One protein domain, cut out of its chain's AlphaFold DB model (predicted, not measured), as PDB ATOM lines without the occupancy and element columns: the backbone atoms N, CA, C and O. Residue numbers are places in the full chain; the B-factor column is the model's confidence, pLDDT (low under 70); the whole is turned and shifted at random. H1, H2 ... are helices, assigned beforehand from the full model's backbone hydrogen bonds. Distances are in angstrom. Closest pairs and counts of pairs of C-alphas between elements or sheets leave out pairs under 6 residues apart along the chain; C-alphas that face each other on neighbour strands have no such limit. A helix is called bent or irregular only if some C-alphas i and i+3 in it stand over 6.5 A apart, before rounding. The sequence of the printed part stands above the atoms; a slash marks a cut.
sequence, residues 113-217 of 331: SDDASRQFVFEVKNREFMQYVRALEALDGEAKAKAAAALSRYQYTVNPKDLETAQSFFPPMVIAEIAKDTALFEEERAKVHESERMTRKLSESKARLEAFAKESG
ATOM      1  N   SER A 113      83.179 206.339 164.463       84.31
ATOM      2  CA  SER A 113      84.419 206.849 165.072       84.31
ATOM      3  C   SER A 113      85.010 208.035 164.304       84.31
ATOM      4  O   SER A 113      85.566 208.956 164.906       84.31
ATOM      5  N   ASP A 114      84.879 208.010 162.978       83.81
ATOM      6  CA  ASP A 114      85.463 208.956 162.032       83.81
ATOM      7  C   ASP A 114      84.725 208.904 160.679       83.81
ATOM      8  O   ASP A 114      83.939 207.989 160.414       83.81
ATOM      9  N   ASP A 115      84.965 209.904 159.824       86.50
ATOM     10  CA  ASP A 115      84.337 209.996 158.496       86.50
ATOM     11  C   ASP A 115      84.746 208.850 157.561       86.50
ATOM     12  O   ASP A 115      83.921 208.390 156.778       86.50
ATOM     13  N   ALA A 116      85.972 208.332 157.672       85.38
ATOM     14  CA  ALA A 116      86.434 207.228 156.830       85.38
ATOM     15  C   ALA A 116      85.629 205.945 157.104       85.38
ATOM     16  O   ALA A 116      85.157 205.291 156.176       85.38
ATOM     17  N   SER A 117      85.350 205.661 158.377       84.94
ATOM     18  CA  SER A 117      84.506 204.536 158.791       84.94
ATOM     19  C   SER A 117      83.065 204.687 158.292       84.94
ATOM     20  O   SER A 117      82.442 203.707 157.878       84.94
ATOM     21  N   ARG A 118      82.534 205.917 158.282       88.69
ATOM     22  CA  ARG A 118      81.223 206.217 157.684       88.69
ATOM     23  C   ARG A 118      81.227 205.970 156.173       88.69
ATOM     24  O   ARG A 118      80.312 205.326 155.660       88.69
ATOM     25  N   GLN A 119      82.242 206.474 155.470       88.12
ATOM     26  CA  GLN A 119      82.392 206.300 154.024       88.12
ATOM     27  C   GLN A 119      82.511 204.823 153.646       88.12
ATOM     28  O   GLN A 119      81.820 204.387 152.733       88.12
ATOM     29  N   PHE A 120      83.290 204.034 154.391       88.81
ATOM     30  CA  PHE A 120      83.425 202.592 154.178       88.81
ATOM     31  C   PHE A 120      82.066 201.874 154.186       88.81
ATOM     32  O   PHE A 120      81.737 201.149 153.247       88.81
ATOM     33  N   VAL A 121      81.232 202.120 155.203       88.69
ATOM     34  CA  VAL A 121      79.895 201.502 155.282       88.69
ATOM     35  C   VAL A 121      79.009 201.938 154.114       88.69
ATOM     36  O   VAL A 121      78.304 201.112 153.528       88.69
ATOM     37  N   PHE A 122      79.058 203.221 153.748       88.38
ATOM     38  CA  PHE A 122      78.312 203.735 152.603       88.38
ATOM     39  C   PHE A 122      78.767 203.095 151.286       88.38
ATOM     40  O   PHE A 122      77.929 202.711 150.475       88.38
ATOM     41  N   GLU A 123      80.070 202.924 151.075       91.00
ATOM     42  CA  GLU A 123      80.620 202.284 149.880       91.00
ATOM     43  C   GLU A 123      80.174 200.831 149.742       91.00
ATOM     44  O   GLU A 123      79.769 200.424 148.652       91.00
ATOM     45  N   VAL A 124      80.202 200.057 150.832       92.00
ATOM     46  CA  VAL A 124      79.725 198.665 150.836       92.00
ATOM     47  C   VAL A 124      78.235 198.616 150.494       92.00
ATOM     48  O   VAL A 124      77.819 197.847 149.625       92.00
ATOM     49  N   LYS A 125      77.426 199.493 151.099       89.88
ATOM     50  CA  LYS A 125      75.984 199.578 150.819       89.88
ATOM     51  C   LYS A 125      75.678 200.043 149.399       89.88
ATOM     52  O   LYS A 125      74.756 199.532 148.764       89.88
ATOM     53  N   ASN A 126      76.456 200.981 148.876       91.50
ATOM     54  CA  ASN A 126      76.323 201.444 147.503       91.50
ATOM     55  C   ASN A 126      76.749 200.355 146.506       91.50
ATOM     56  O   ASN A 126      76.116 200.186 145.465       91.50
ATOM     57  N   ARG A 127      77.779 199.561 146.832       92.69
ATOM     58  CA  ARG A 127      78.181 198.400 146.030       92.69
ATOM     59  C   ARG A 127      77.055 197.374 145.948       92.69
ATOM     60  O   ARG A 127      76.728 196.952 144.842       92.69
ATOM     61  N   GLU A 128      76.459 197.022 147.085       93.62
ATOM     62  CA  GLU A 128      75.299 196.127 147.161       93.62
ATOM     63  C   GLU A 128      74.150 196.648 146.280       93.62
ATOM     64  O   GLU A 128      73.647 195.937 145.409       93.62
ATOM     65  N   PHE A 129      73.786 197.925 146.439       94.62
ATOM     66  CA  PHE A 129      72.758 198.581 145.633       94.62
ATOM     67  C   PHE A 129      73.039 198.494 144.126       94.62
ATOM     68  O   PHE A 129      72.175 198.070 143.359       94.62
ATOM     69  N   MET A 130      74.254 198.840 143.695       94.62
ATOM     70  CA  MET A 130      74.631 198.808 142.280       94.62
ATOM     71  C   MET A 130      74.586 197.394 141.692       94.62
ATOM     72  O   MET A 130      74.277 197.238 140.510       94.62
ATOM     73  N   GLN A 131      74.856 196.362 142.493       94.69
ATOM     74  CA  GLN A 131      74.704 194.974 142.055       94.69
ATOM     75  C   GLN A 131      73.230 194.607 141.844       94.69
ATOM     76  O   GLN A 131      72.907 193.989 140.832       94.69
ATOM     77  N   TYR A 132      72.319 195.058 142.712       95.50
ATOM     78  CA  TYR A 132      70.879 194.881 142.483       95.50
ATOM     79  C   TYR A 132      70.374 195.653 141.260       95.50
ATOM     80  O   TYR A 132      69.553 195.127 140.509       95.50
ATOM     81  N   VAL A 133      70.888 196.863 141.010       95.38
ATOM     82  CA  VAL A 133      70.572 197.626 139.789       95.38
ATOM     83  C   VAL A 133      70.995 196.852 138.539       95.38
ATOM     84  O   VAL A 133      70.205 196.738 137.606       95.38
ATOM     85  N   ARG A 134      72.199 196.269 138.522       94.25
ATOM     86  CA  ARG A 134      72.659 195.423 137.404       94.25
ATOM     87  C   ARG A 134      71.828 194.152 137.264       94.25
ATOM     88  O   ARG A 134      71.460 193.770 136.158       94.25
ATOM     89  N   ALA A 135      71.475 193.526 138.382       95.31
ATOM     90  CA  ALA A 135      70.685 192.304 138.387       95.31
ATOM     91  C   ALA A 135      69.247 192.498 137.878       95.31
ATOM     92  O   ALA A 135      68.582 191.503 137.588       95.31
ATOM     93  N   LEU A 136      68.753 193.737 137.714       95.25
ATOM     94  CA  LEU A 136      67.450 194.007 137.084       95.25
ATOM     95  C   LEU A 136      67.326 193.389 135.684       95.25
ATOM     96  O   LEU A 136      66.209 193.153 135.224       95.25
ATOM     97  N   GLU A 137      68.439 193.138 134.995       90.94
ATOM     98  CA  GLU A 137      68.456 192.438 133.707       90.94
ATOM     99  C   GLU A 137      68.003 190.977 133.808       90.94
ATOM    100  O   GLU A 137      67.456 190.452 132.844       90.94
ATOM    101  N   ALA A 138      68.161 190.342 134.973       87.94
ATOM    102  CA  ALA A 138      67.722 188.972 135.234       87.94
ATOM    103  C   ALA A 138      66.227 188.865 135.601       87.94
ATOM    104  O   ALA A 138      65.731 187.764 135.847       87.94
ATOM    105  N   LEU A 139      65.515 189.994 135.679       92.75
ATOM    106  CA  LEU A 139      64.079 190.058 135.939       92.75
ATOM    107  C   LEU A 139      63.316 190.470 134.684       92.75
ATOM    108  O   LEU A 139      63.772 191.313 133.912       92.75
ATOM    109  N   ASP A 140      62.084 189.975 134.572       92.50
ATOM    110  CA  ASP A 140      61.157 190.316 133.495       92.50
ATOM    111  C   ASP A 140      59.813 190.831 134.027       92.50
ATOM    112  O   ASP A 140      59.411 190.583 135.169       92.50
ATOM    113  N   GLY A 141      59.100 191.563 133.167       93.44
ATOM    114  CA  GLY A 141      57.717 191.980 133.394       93.44
ATOM    115  C   GLY A 141      57.498 192.801 134.670       93.44
ATOM    116  O   GLY A 141      58.217 193.756 134.964       93.44
ATOM    117  N   GLU A 142      56.456 192.443 135.421       93.69
ATOM    118  CA  GLU A 142      56.005 193.191 136.599       93.69
ATOM    119  C   GLU A 142      57.028 193.177 137.750       93.69
ATOM    120  O   GLU A 142      57.170 194.176 138.458       93.69
ATOM    121  N   ALA A 143      57.779 192.082 137.915       93.06
ATOM    122  CA  ALA A 143      58.814 191.972 138.943       93.06
ATOM    123  C   ALA A 143      59.948 192.979 138.704       93.06
ATOM    124  O   ALA A 143      60.339 193.694 139.626       93.06
ATOM    125  N   LYS A 144      60.401 193.113 137.449       96.06
ATOM    126  CA  LYS A 144      61.412 194.105 137.055       96.06
ATOM    127  C   LYS A 144      60.953 195.531 137.348       96.06
ATOM    128  O   LYS A 144      61.699 196.305 137.941       96.06
ATOM    129  N   ALA A 145      59.721 195.875 136.968       95.88
ATOM    130  CA  ALA A 145      59.177 197.217 137.176       95.88
ATOM    131  C   ALA A 145      59.071 197.576 138.670       95.88
ATOM    132  O   ALA A 145      59.452 198.676 139.074       95.88
ATOM    133  N   LYS A 146      58.605 196.638 139.507       96.12
ATOM    134  CA  LYS A 146      58.503 196.844 140.960       96.12
ATOM    135  C   LYS A 146      59.872 196.946 141.632       96.12
ATOM    136  O   LYS A 146      60.063 197.838 142.459       96.12
ATOM    137  N   ALA A 147      60.822 196.090 141.251       95.88
ATOM    138  CA  ALA A 147      62.193 196.140 141.750       95.88
ATOM    139  C   ALA A 147      62.881 197.461 141.374       95.88
ATOM    140  O   ALA A 147      63.432 198.132 142.243       95.88
ATOM    141  N   ALA A 148      62.775 197.890 140.112       96.25
ATOM    142  CA  ALA A 148      63.344 199.152 139.644       96.25
ATOM    143  C   ALA A 148      62.750 200.366 140.377       96.25
ATOM    144  O   ALA A 148      63.488 201.253 140.802       96.25
ATOM    145  N   ALA A 149      61.431 200.387 140.599       96.06
ATOM    146  CA  ALA A 149      60.782 201.455 141.360       96.06
ATOM    147  C   ALA A 149      61.243 201.494 142.828       96.06
ATOM    148  O   ALA A 149      61.417 202.574 143.390       96.06
ATOM    149  N   ALA A 150      61.443 200.332 143.458       95.88
ATOM    150  CA  ALA A 150      61.958 200.244 144.823       95.88
ATOM    151  C   ALA A 150      63.427 200.693 144.923       95.88
ATOM    152  O   ALA A 150      63.756 201.493 145.796       95.88
ATOM    153  N   LEU A 151      64.280 200.274 143.984       95.69
ATOM    154  CA  LEU A 151      65.674 200.725 143.895       95.69
ATOM    155  C   LEU A 151      65.774 202.233 143.643       95.69
ATOM    156  O   LEU A 151      66.589 202.904 144.269       95.69
ATOM    157  N   SER A 152      64.913 202.786 142.787       95.31
ATOM    158  CA  SER A 152      64.860 204.229 142.551       95.31
ATOM    159  C   SER A 152      64.492 204.994 143.825       95.31
ATOM    160  O   SER A 152      65.183 205.944 144.175       95.31
ATOM    161  N   ARG A 153      63.484 204.549 144.592       94.38
ATOM    162  CA  ARG A 153      63.178 205.167 145.897       94.38
ATOM    163  C   ARG A 153      64.355 205.078 146.860       94.38
ATOM    164  O   ARG A 153      64.703 206.093 147.456       94.38
ATOM    165  N   TYR A 154      64.991 203.910 146.962       93.00
ATOM    166  CA  TYR A 154      66.172 203.728 147.805       93.00
ATOM    167  C   TYR A 154      67.303 204.698 147.439       93.00
ATOM    168  O   TYR A 154      67.938 205.245 148.334       93.00
ATOM    169  N   GLN A 155      67.524 204.971 146.152       91.06
ATOM    170  CA  GLN A 155      68.539 205.929 145.706       91.06
ATOM    171  C   GLN A 155      68.308 207.343 146.266       91.06
ATOM    172  O   GLN A 155      69.272 208.039 146.575       91.06
ATOM    173  N   TYR A 156      67.047 207.764 146.414       87.62
ATOM    174  CA  TYR A 156      66.703 209.086 146.945       87.62
ATOM    175  C   TYR A 156      66.595 209.120 148.472       87.62
ATOM    176  O   TYR A 156      66.909 210.138 149.084       87.62
ATOM    177  N   THR A 157      66.117 208.042 149.098       86.19
ATOM    178  CA  THR A 157      65.783 208.024 150.534       86.19
ATOM    179  C   THR A 157      66.843 207.353 151.400       86.19
ATOM    180  O   THR A 157      66.863 207.577 152.609       86.19
ATOM    181  N   VAL A 158      67.680 206.493 150.812       85.00
ATOM    182  CA  VAL A 158      68.629 205.599 151.500       85.00
ATOM    183  C   VAL A 158      67.941 204.747 152.586       85.00
ATOM    184  O   VAL A 158      68.562 204.276 153.535       85.00
ATOM    185  N   ASN A 159      66.624 204.538 152.471       87.75
ATOM    186  CA  ASN A 159      65.834 203.811 153.457       87.75
ATOM    187  C   ASN A 159      66.018 202.294 153.275       87.75
ATOM    188  O   ASN A 159      65.564 201.760 152.263       87.75
ATOM    189  N   PRO A 160      66.574 201.560 154.258       88.56
ATOM    190  CA  PRO A 160      66.842 200.124 154.125       88.56
ATOM    191  C   PRO A 160      65.626 199.292 153.691       88.56
ATOM    192  O   PRO A 160      65.774 198.321 152.955       88.56
ATOM    193  N   LYS A 161      64.411 199.713 154.067       92.94
ATOM    194  CA  LYS A 161      63.166 199.026 153.690       92.94
ATOM    195  C   LYS A 161      62.885 199.051 152.188       92.94
ATOM    196  O   LYS A 161      62.280 198.114 151.667       92.94
ATOM    197  N   ASP A 162      63.283 200.111 151.485       92.75
ATOM    198  CA  ASP A 162      63.126 200.186 150.029       92.75
ATOM    199  C   ASP A 162      64.065 199.186 149.335       92.75
ATOM    200  O   ASP A 162      63.654 198.523 148.380       92.75
ATOM    201  N   LEU A 163      65.279 198.997 149.868       91.38
ATOM    202  CA  LEU A 163      66.212 197.980 149.379       91.38
ATOM    203  C   LEU A 163      65.699 196.563 149.667       91.38
ATOM    204  O   LEU A 163      65.652 195.749 148.753       91.38
ATOM    205  N   GLU A 164      65.227 196.277 150.884       93.38
ATOM    206  CA  GLU A 164      64.597 194.986 151.229       93.38
ATOM    207  C   GLU A 164      63.388 194.680 150.329       93.38
ATOM    208  O   GLU A 164      63.194 193.553 149.865       93.38
ATOM    209  N   THR A 165      62.589 195.706 150.024       94.50
ATOM    210  CA  THR A 165      61.465 195.581 149.091       94.50
ATOM    211  C   THR A 165      61.960 195.206 147.697       94.50
ATOM    212  O   THR A 165      61.409 194.287 147.094       94.50
ATOM    213  N   ALA A 166      63.008 195.862 147.186       93.94
ATOM    214  CA  ALA A 166      63.613 195.503 145.906       93.94
ATOM    215  C   ALA A 166      64.129 194.055 145.905       93.94
ATOM    216  O   ALA A 166      63.834 193.305 144.977       93.94
ATOM    217  N   GLN A 167      64.829 193.652 146.970       94.38
ATOM    218  CA  GLN A 167      65.384 192.308 147.154       94.38
ATOM    219  C   GLN A 167      64.317 191.216 147.053       94.38
ATOM    220  O   GLN A 167      64.566 190.182 146.439       94.38
ATOM    221  N   SER A 168      63.110 191.459 147.576       95.56
ATOM    222  CA  SER A 168      62.013 190.478 147.563       95.56
ATOM    223  C   SER A 168      61.561 190.031 146.163       95.56
ATOM    224  O   SER A 168      60.929 188.983 146.031       95.56
ATOM    225  N   PHE A 169      61.890 190.798 145.118       95.81
ATOM    226  CA  PHE A 169      61.567 190.466 143.729       95.81
ATOM    227  C   PHE A 169      62.650 189.636 143.031       95.81
ATOM    228  O   PHE A 169      62.398 189.119 141.942       95.81
ATOM    229  N   PHE A 170      63.838 189.500 143.627       95.25
ATOM    230  CA  PHE A 170      64.941 188.743 143.045       95.25
ATOM    231  C   PHE A 170      64.899 187.261 143.443       95.25
ATOM    232  O   PHE A 170      64.530 186.924 144.569       95.25
ATOM    233  N   PRO A 171      65.319 186.345 142.549       93.56
ATOM    234  CA  PRO A 171      65.492 184.944 142.907       93.56
ATOM    235  C   PRO A 171      66.522 184.772 144.037       93.56
ATOM    236  O   PRO A 171      67.544 185.463 144.031       93.56
ATOM    237  N   PRO A 172      66.352 183.786 144.941       93.56
ATOM    238  CA  PRO A 172      67.296 183.544 146.036       93.56
ATOM    239  C   PRO A 172      68.748 183.342 145.584       93.56
ATOM    240  O   PRO A 172      69.671 183.732 146.289       93.56
ATOM    241  N   MET A 173      68.956 182.759 144.397       93.88
ATOM    242  CA  MET A 173      70.291 182.566 143.822       93.88
ATOM    243  C   MET A 173      70.989 183.900 143.520       93.88
ATOM    244  O   MET A 173      72.161 184.050 143.844       93.88
ATOM    245  N   VAL A 174      70.256 184.875 142.973       94.19
ATOM    246  CA  VAL A 174      70.775 186.219 142.671       94.19
ATOM    247  C   VAL A 174      71.098 186.963 143.965       94.19
ATOM    248  O   VAL A 174      72.166 187.548 144.088       94.19
ATOM    249  N   ILE A 175      70.213 186.881 144.964       94.25
ATOM    250  CA  ILE A 175      70.444 187.480 146.288       94.25
ATOM    251  C   ILE A 175      71.714 186.897 146.928       94.25
ATOM    252  O   ILE A 175      72.545 187.640 147.444       94.25
ATOM    253  N   ALA A 176      71.891 185.573 146.870       94.38
ATOM    254  CA  ALA A 176      73.060 184.902 147.431       94.38
ATOM    255  C   ALA A 176      74.365 185.275 146.706       94.38
ATOM    256  O   ALA A 176      75.392 185.464 147.358       94.38
ATOM    257  N   GLU A 177      74.333 185.397 145.377       94.69
ATOM    258  CA  GLU A 177      75.485 185.825 144.577       94.69
ATOM    259  C   GLU A 177      75.883 187.271 144.893       94.69
ATOM    260  O   GLU A 177      77.043 187.535 145.207       94.69
ATOM    261  N   ILE A 178      74.912 188.186 144.938       94.94
ATOM    262  CA  ILE A 178      75.149 189.588 145.311       94.94
ATOM    263  C   ILE A 178      75.693 189.692 146.739       94.94
ATOM    264  O   ILE A 178      76.625 190.460 146.983       94.94
ATOM    265  N   ALA A 179      75.153 188.917 147.682       94.31
ATOM    266  CA  ALA A 179      75.634 188.901 149.063       94.31
ATOM    267  C   ALA A 179      77.087 188.408 149.157       94.31
ATOM    268  O   ALA A 179      77.894 189.005 149.868       94.31
ATOM    269  N   LYS A 180      77.441 187.359 148.405       95.31
ATOM    270  CA  LYS A 180      78.814 186.845 148.334       95.31
ATOM    271  C   LYS A 180      79.775 187.883 147.750       95.31
ATOM    272  O   LYS A 180      80.832 188.119 148.329       95.31
ATOM    273  N   ASP A 181      79.406 188.518 146.642       94.00
ATOM    274  CA  ASP A 181      80.227 189.549 146.002       94.00
ATOM    275  C   ASP A 181      80.385 190.796 146.877       94.00
ATOM    276  O   ASP A 181      81.461 191.392 146.934       94.00
ATOM    277  N   THR A 182      79.322 191.187 147.581       94.12
ATOM    278  CA  THR A 182      79.357 192.306 148.530       94.12
ATOM    279  C   THR A 182      80.283 191.990 149.700       94.12
ATOM    280  O   THR A 182      81.090 192.838 150.061       94.12
ATOM    281  N   ALA A 183      80.236 190.767 150.237       93.75
ATOM    282  CA  ALA A 183      81.131 190.338 151.311       93.75
ATOM    283  C   ALA A 183      82.606 190.315 150.872       93.75
ATOM    284  O   ALA A 183      83.474 190.754 151.620       93.75
ATOM    285  N   LEU A 184      82.897 189.859 149.647       94.19
ATOM    286  CA  LEU A 184      84.256 189.913 149.093       94.19
ATOM    287  C   LEU A 184      84.751 191.357 148.958       94.19
ATOM    288  O   LEU A 184      85.867 191.671 149.367       94.19
ATOM    289  N   PHE A 185      83.907 192.249 148.435       93.62
ATOM    290  CA  PHE A 185      84.235 193.669 148.329       93.62
ATOM    291  C   PHE A 185      84.447 194.319 149.703       93.62
ATOM    292  O   PHE A 185      85.379 195.102 149.869       93.62
ATOM    293  N   GLU A 186      83.609 193.992 150.687       93.69
ATOM    294  CA  GLU A 186      83.754 194.460 152.065       93.69
ATOM    295  C   GLU A 186      85.094 194.017 152.660       93.69
ATOM    296  O   GLU A 186      85.801 194.842 153.232       93.69
ATOM    297  N   GLU A 187      85.498 192.758 152.467       93.06
ATOM    298  CA  GLU A 187      86.788 192.251 152.947       93.06
ATOM    299  C   GLU A 187      87.976 192.959 152.270       93.06
ATOM    300  O   GLU A 187      88.941 193.356 152.932       93.06
ATOM    301  N   GLU A 188      87.918 193.145 150.950       90.69
ATOM    302  CA  GLU A 188      88.950 193.861 150.195       90.69
ATOM    303  C   GLU A 188      89.050 195.328 150.627       90.69
ATOM    304  O   GLU A 188      90.148 195.825 150.898       90.69
ATOM    305  N   ARG A 189      87.914 196.023 150.754       89.38
ATOM    306  CA  ARG A 189      87.889 197.414 151.220       89.38
ATOM    307  C   ARG A 189      88.287 197.536 152.682       89.38
ATOM    308  O   ARG A 189      88.949 198.512 153.014       89.38
ATOM    309  N   ALA A 190      87.979 196.561 153.536       89.94
ATOM    310  CA  ALA A 190      88.401 196.574 154.934       89.94
ATOM    311  C   ALA A 190      89.933 196.570 155.048       89.94
ATOM    312  O   ALA A 190      90.488 197.352 155.819       89.94
ATOM    313  N   LYS A 191      90.626 195.772 154.220       89.62
ATOM    314  CA  LYS A 191      92.100 195.758 154.152       89.62
ATOM    315  C   LYS A 191      92.664 197.111 153.712       89.62
ATOM    316  O   LYS A 191      93.630 197.599 154.297       89.62
ATOM    317  N   VAL A 192      92.052 197.736 152.702       87.31
ATOM    318  CA  VAL A 192      92.453 199.074 152.236       87.31
ATOM    319  C   VAL A 192      92.228 200.116 153.330       87.31
ATOM    320  O   VAL A 192      93.165 200.825 153.687       87.31
ATOM    321  N   HIS A 193      91.039 200.150 153.928       84.50
ATOM    322  CA  HIS A 193      90.685 201.085 154.992       84.50
ATOM    323  C   HIS A 193      91.596 200.934 156.219       84.50
ATOM    324  O   HIS A 193      92.035 201.925 156.801       84.50
ATOM    325  N   GLU A 194      91.954 199.705 156.599       84.69
ATOM    326  CA  GLU A 194      92.923 199.462 157.666       84.69
ATOM    327  C   GLU A 194      94.313 200.006 157.306       84.69
ATOM    328  O   GLU A 194      94.936 200.690 158.121       84.69
ATOM    329  N   SER A 195      94.780 199.788 156.073       84.81
ATOM    330  CA  SER A 195      96.065 200.325 155.609       84.81
ATOM    331  C   SER A 195      96.093 201.863 155.573       84.81
ATOM    332  O   SER A 195      97.072 202.482 156.005       84.81
ATOM    333  N   GLU A 196      94.999 202.495 155.142       84.62
ATOM    334  CA  GLU A 196      94.828 203.951 155.129       84.62
ATOM    335  C   GLU A 196      94.793 204.505 156.554       84.62
ATOM    336  O   GLU A 196      95.488 205.475 156.868       84.62
ATOM    337  N   ARG A 197      94.064 203.839 157.457       82.50
ATOM    338  CA  ARG A 197      94.010 204.182 158.881       82.50
ATOM    339  C   ARG A 197      95.390 204.107 159.528       82.50
ATOM    340  O   ARG A 197      95.767 205.029 160.250       82.50
ATOM    341  N   MET A 198      96.157 203.051 159.263       82.06
ATOM    342  CA  MET A 198      97.521 202.905 159.782       82.06
ATOM    343  C   MET A 198      98.459 203.984 159.232       82.06
ATOM    344  O   MET A 198      99.243 204.565 159.984       82.06
ATOM    345  N   THR A 199      98.333 204.317 157.947       84.62
ATOM    346  CA  THR A 199      99.107 205.393 157.311       84.62
ATOM    347  C   THR A 199      98.775 206.756 157.923       84.62
ATOM    348  O   THR A 199      99.681 207.516 158.271       84.62
ATOM    349  N   ARG A 200      97.484 207.045 158.138       82.94
ATOM    350  CA  ARG A 200      97.019 208.265 158.811       82.94
ATOM    351  C   ARG A 200      97.567 208.345 160.234       82.94
ATOM    352  O   ARG A 200      98.197 209.348 160.563       82.94
ATOM    353  N   LYS A 201      97.435 207.284 161.038       82.31
ATOM    354  CA  LYS A 201      97.996 207.234 162.403       82.31
ATOM    355  C   LYS A 201      99.502 207.491 162.426       82.31
ATOM    356  O   LYS A 201      99.977 208.265 163.254       82.31
ATOM    357  N   LEU A 202     100.254 206.900 161.496       85.12
ATOM    358  CA  LEU A 202     101.692 207.139 161.384       85.12
ATOM    359  C   LEU A 202     101.999 208.608 161.058       85.12
ATOM    360  O   LEU A 202     102.905 209.190 161.652       85.12
ATOM    361  N   SER A 203     101.249 209.216 160.135       86.00
ATOM    362  CA  SER A 203     101.420 210.631 159.778       86.00
ATOM    363  C   SER A 203     101.107 211.569 160.952       86.00
ATOM    364  O   SER A 203     101.890 212.473 161.239       86.00
ATOM    365  N   GLU A 204     100.029 211.302 161.692       86.88
ATOM    366  CA  GLU A 204      99.631 212.076 162.871       86.88
ATOM    367  C   GLU A 204     100.658 211.927 164.001       86.88
ATOM    368  O   GLU A 204     101.051 212.916 164.619       86.88
ATOM    369  N   SER A 205     101.162 210.711 164.231       86.75
ATOM    370  CA  SER A 205     102.223 210.459 165.211       86.75
ATOM    371  C   SER A 205     103.522 211.186 164.855       86.75
ATOM    372  O   SER A 205     104.166 211.725 165.754       86.75
ATOM    373  N   LYS A 206     103.907 211.233 163.571       89.50
ATOM    374  CA  LYS A 206     105.079 212.000 163.115       89.50
ATOM    375  C   LYS A 206     104.893 213.496 163.354       89.50
ATOM    376  O   LYS A 206     105.776 214.121 163.927       89.50
ATOM    377  N   ALA A 207     103.732 214.046 162.995       90.19
ATOM    378  CA  ALA A 207     103.429 215.458 163.221       90.19
ATOM    379  C   ALA A 207     103.467 215.828 164.716       90.19
ATOM    380  O   ALA A 207     104.038 216.853 165.085       90.19
ATOM    381  N   ARG A 208     102.920 214.968 165.590       88.94
ATOM    382  CA  ARG A 208     103.000 215.142 167.052       88.94
ATOM    383  C   ARG A 208     104.439 215.099 167.559       88.94
ATOM    384  O   ARG A 208     104.809 215.943 168.367       88.94
ATOM    385  N   LEU A 209     105.250 214.156 167.075       91.38
ATOM    386  CA  LEU A 209     106.659 214.050 167.456       91.38
ATOM    387  C   LEU A 209     107.467 215.271 166.993       91.38
ATOM    388  O   LEU A 209     108.274 215.785 167.758       91.38
ATOM    389  N   GLU A 210     107.230 215.769 165.779       92.12
ATOM    390  CA  GLU A 210     107.874 216.986 165.271       92.12
ATOM    391  C   GLU A 210     107.482 218.229 166.076       92.12
ATOM    392  O   GLU A 210     108.340 219.053 166.396       92.12
ATOM    393  N   ALA A 211     106.198 218.372 166.419       92.62
ATOM    394  CA  ALA A 211     105.723 219.460 167.268       92.62
ATOM    395  C   ALA A 211     106.356 219.386 168.665       92.62
ATOM    396  O   ALA A 211     106.907 220.374 169.148       92.62
ATOM    397  N   PHE A 212     106.365 218.195 169.265       94.19
ATOM    398  CA  PHE A 212     106.991 217.949 170.557       94.19
ATOM    399  C   PHE A 212     108.504 218.211 170.532       94.19
ATOM    400  O   PHE A 212     109.038 218.806 171.465       94.19
ATOM    401  N   ALA A 213     109.211 217.831 169.465       92.62
ATOM    402  CA  ALA A 213     110.636 218.119 169.315       92.62
ATOM    403  C   ALA A 213     110.917 219.625 169.217       92.62
ATOM    404  O   ALA A 213     111.861 220.118 169.831       92.62
ATOM    405  N   LYS A 214     110.065 220.377 168.509       93.88
ATOM    406  CA  LYS A 214     110.155 221.846 168.456       93.88
ATOM    407  C   LYS A 214     109.907 222.491 169.820       93.88
ATOM    408  O   LYS A 214     110.593 223.447 170.160       93.88
ATOM    409  N   GLU A 215     108.946 221.980 170.588       93.69
ATOM    410  CA  GLU A 215     108.603 222.508 171.916       93.69
ATOM    411  C   GLU A 215     109.656 222.159 172.979       93.69
ATOM    412  O   GLU A 215     109.983 222.978 173.836       93.69
ATOM    413  N   SER A 216     110.209 220.947 172.922       90.56
ATOM    414  CA  SER A 216     111.154 220.432 173.918       90.56
ATOM    415  C   SER A 216     112.620 220.791 173.634       90.56
ATOM    416  O   SER A 216     113.449 220.715 174.544       90.56
ATOM    417  N   GLY A 217     112.948 221.224 172.411       90.94
ATOM    418  CA  GLY A 217     114.289 221.661 172.022       90.94
ATOM    419  C   GLY A 217     115.349 220.584 172.271       90.94
ATOM    420  O   GLY A 217     115.158 219.413 171.943       90.94
TER     421      GLY A 217
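This is residues 113 to 217 of the 331 residues of an uncharacterized protein of Azospirillum sp. 51_20 (UniProt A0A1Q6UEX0). One very long helix, H4, has H1 packed alongside its first part, while the hairpin of H2 and H3 sits at that same end, with H2 packed on H1. The last part of H4, residues 198 to 217, sticks out as a free arm and makes much of the length. The 105 printed residues, all helix by class, hold four named helices in the order H1, H2, H3, H4 and no named strand. The whole is extended, with a radius of gyration of the C-alphas of 20.4 A and spans of 75 by 25 by 16 A.

H1 is residues 115 to 138, 35.5 A long, from C-alpha 115 at (84.337, 209.996, 158.496). It is neither bent nor irregular, but only just: C-alphas 134 and 137 are 6.3 A apart. H2 is residues 141 to 157, 24.8 A, and H3 is residues 160 to 167, 10.6 A. H4 is residues 172 to 217, 65.9 A, ending with C-alpha 217 at (114.289, 221.661, 172.022).

H1 and H4 touch at a shallow tilt of 20 degrees, opposite ways; H4 does so with residues 174 to 193 alone, and the closest C-alphas, of Glu 128 and Thr 182, are 5.7 A apart. H1 and H2 are a hairpin at 17 degrees, with the C-alphas of Leu 136 and Lys 144 closest at 6.0 A; H1 touches with residues 129 to 137 alone, H2 with 144 to 151 alone. H2 and H3 are a hairpin too, at 20 degrees, with the C-alphas of Ala 147 and Ala 166 closest at 4.4 A. H2 and H4 are apart. In H2, H3 and H4 every O i to N i+4 pair is within hydrogen-bond range, in H1 18 of 20.

The C-alphas of Gly 141 and Gly 217, the two farthest apart, are 74.7 A apart. The printed part has no cut, and its three links are tight. No printed residue is under 70 in pLDDT.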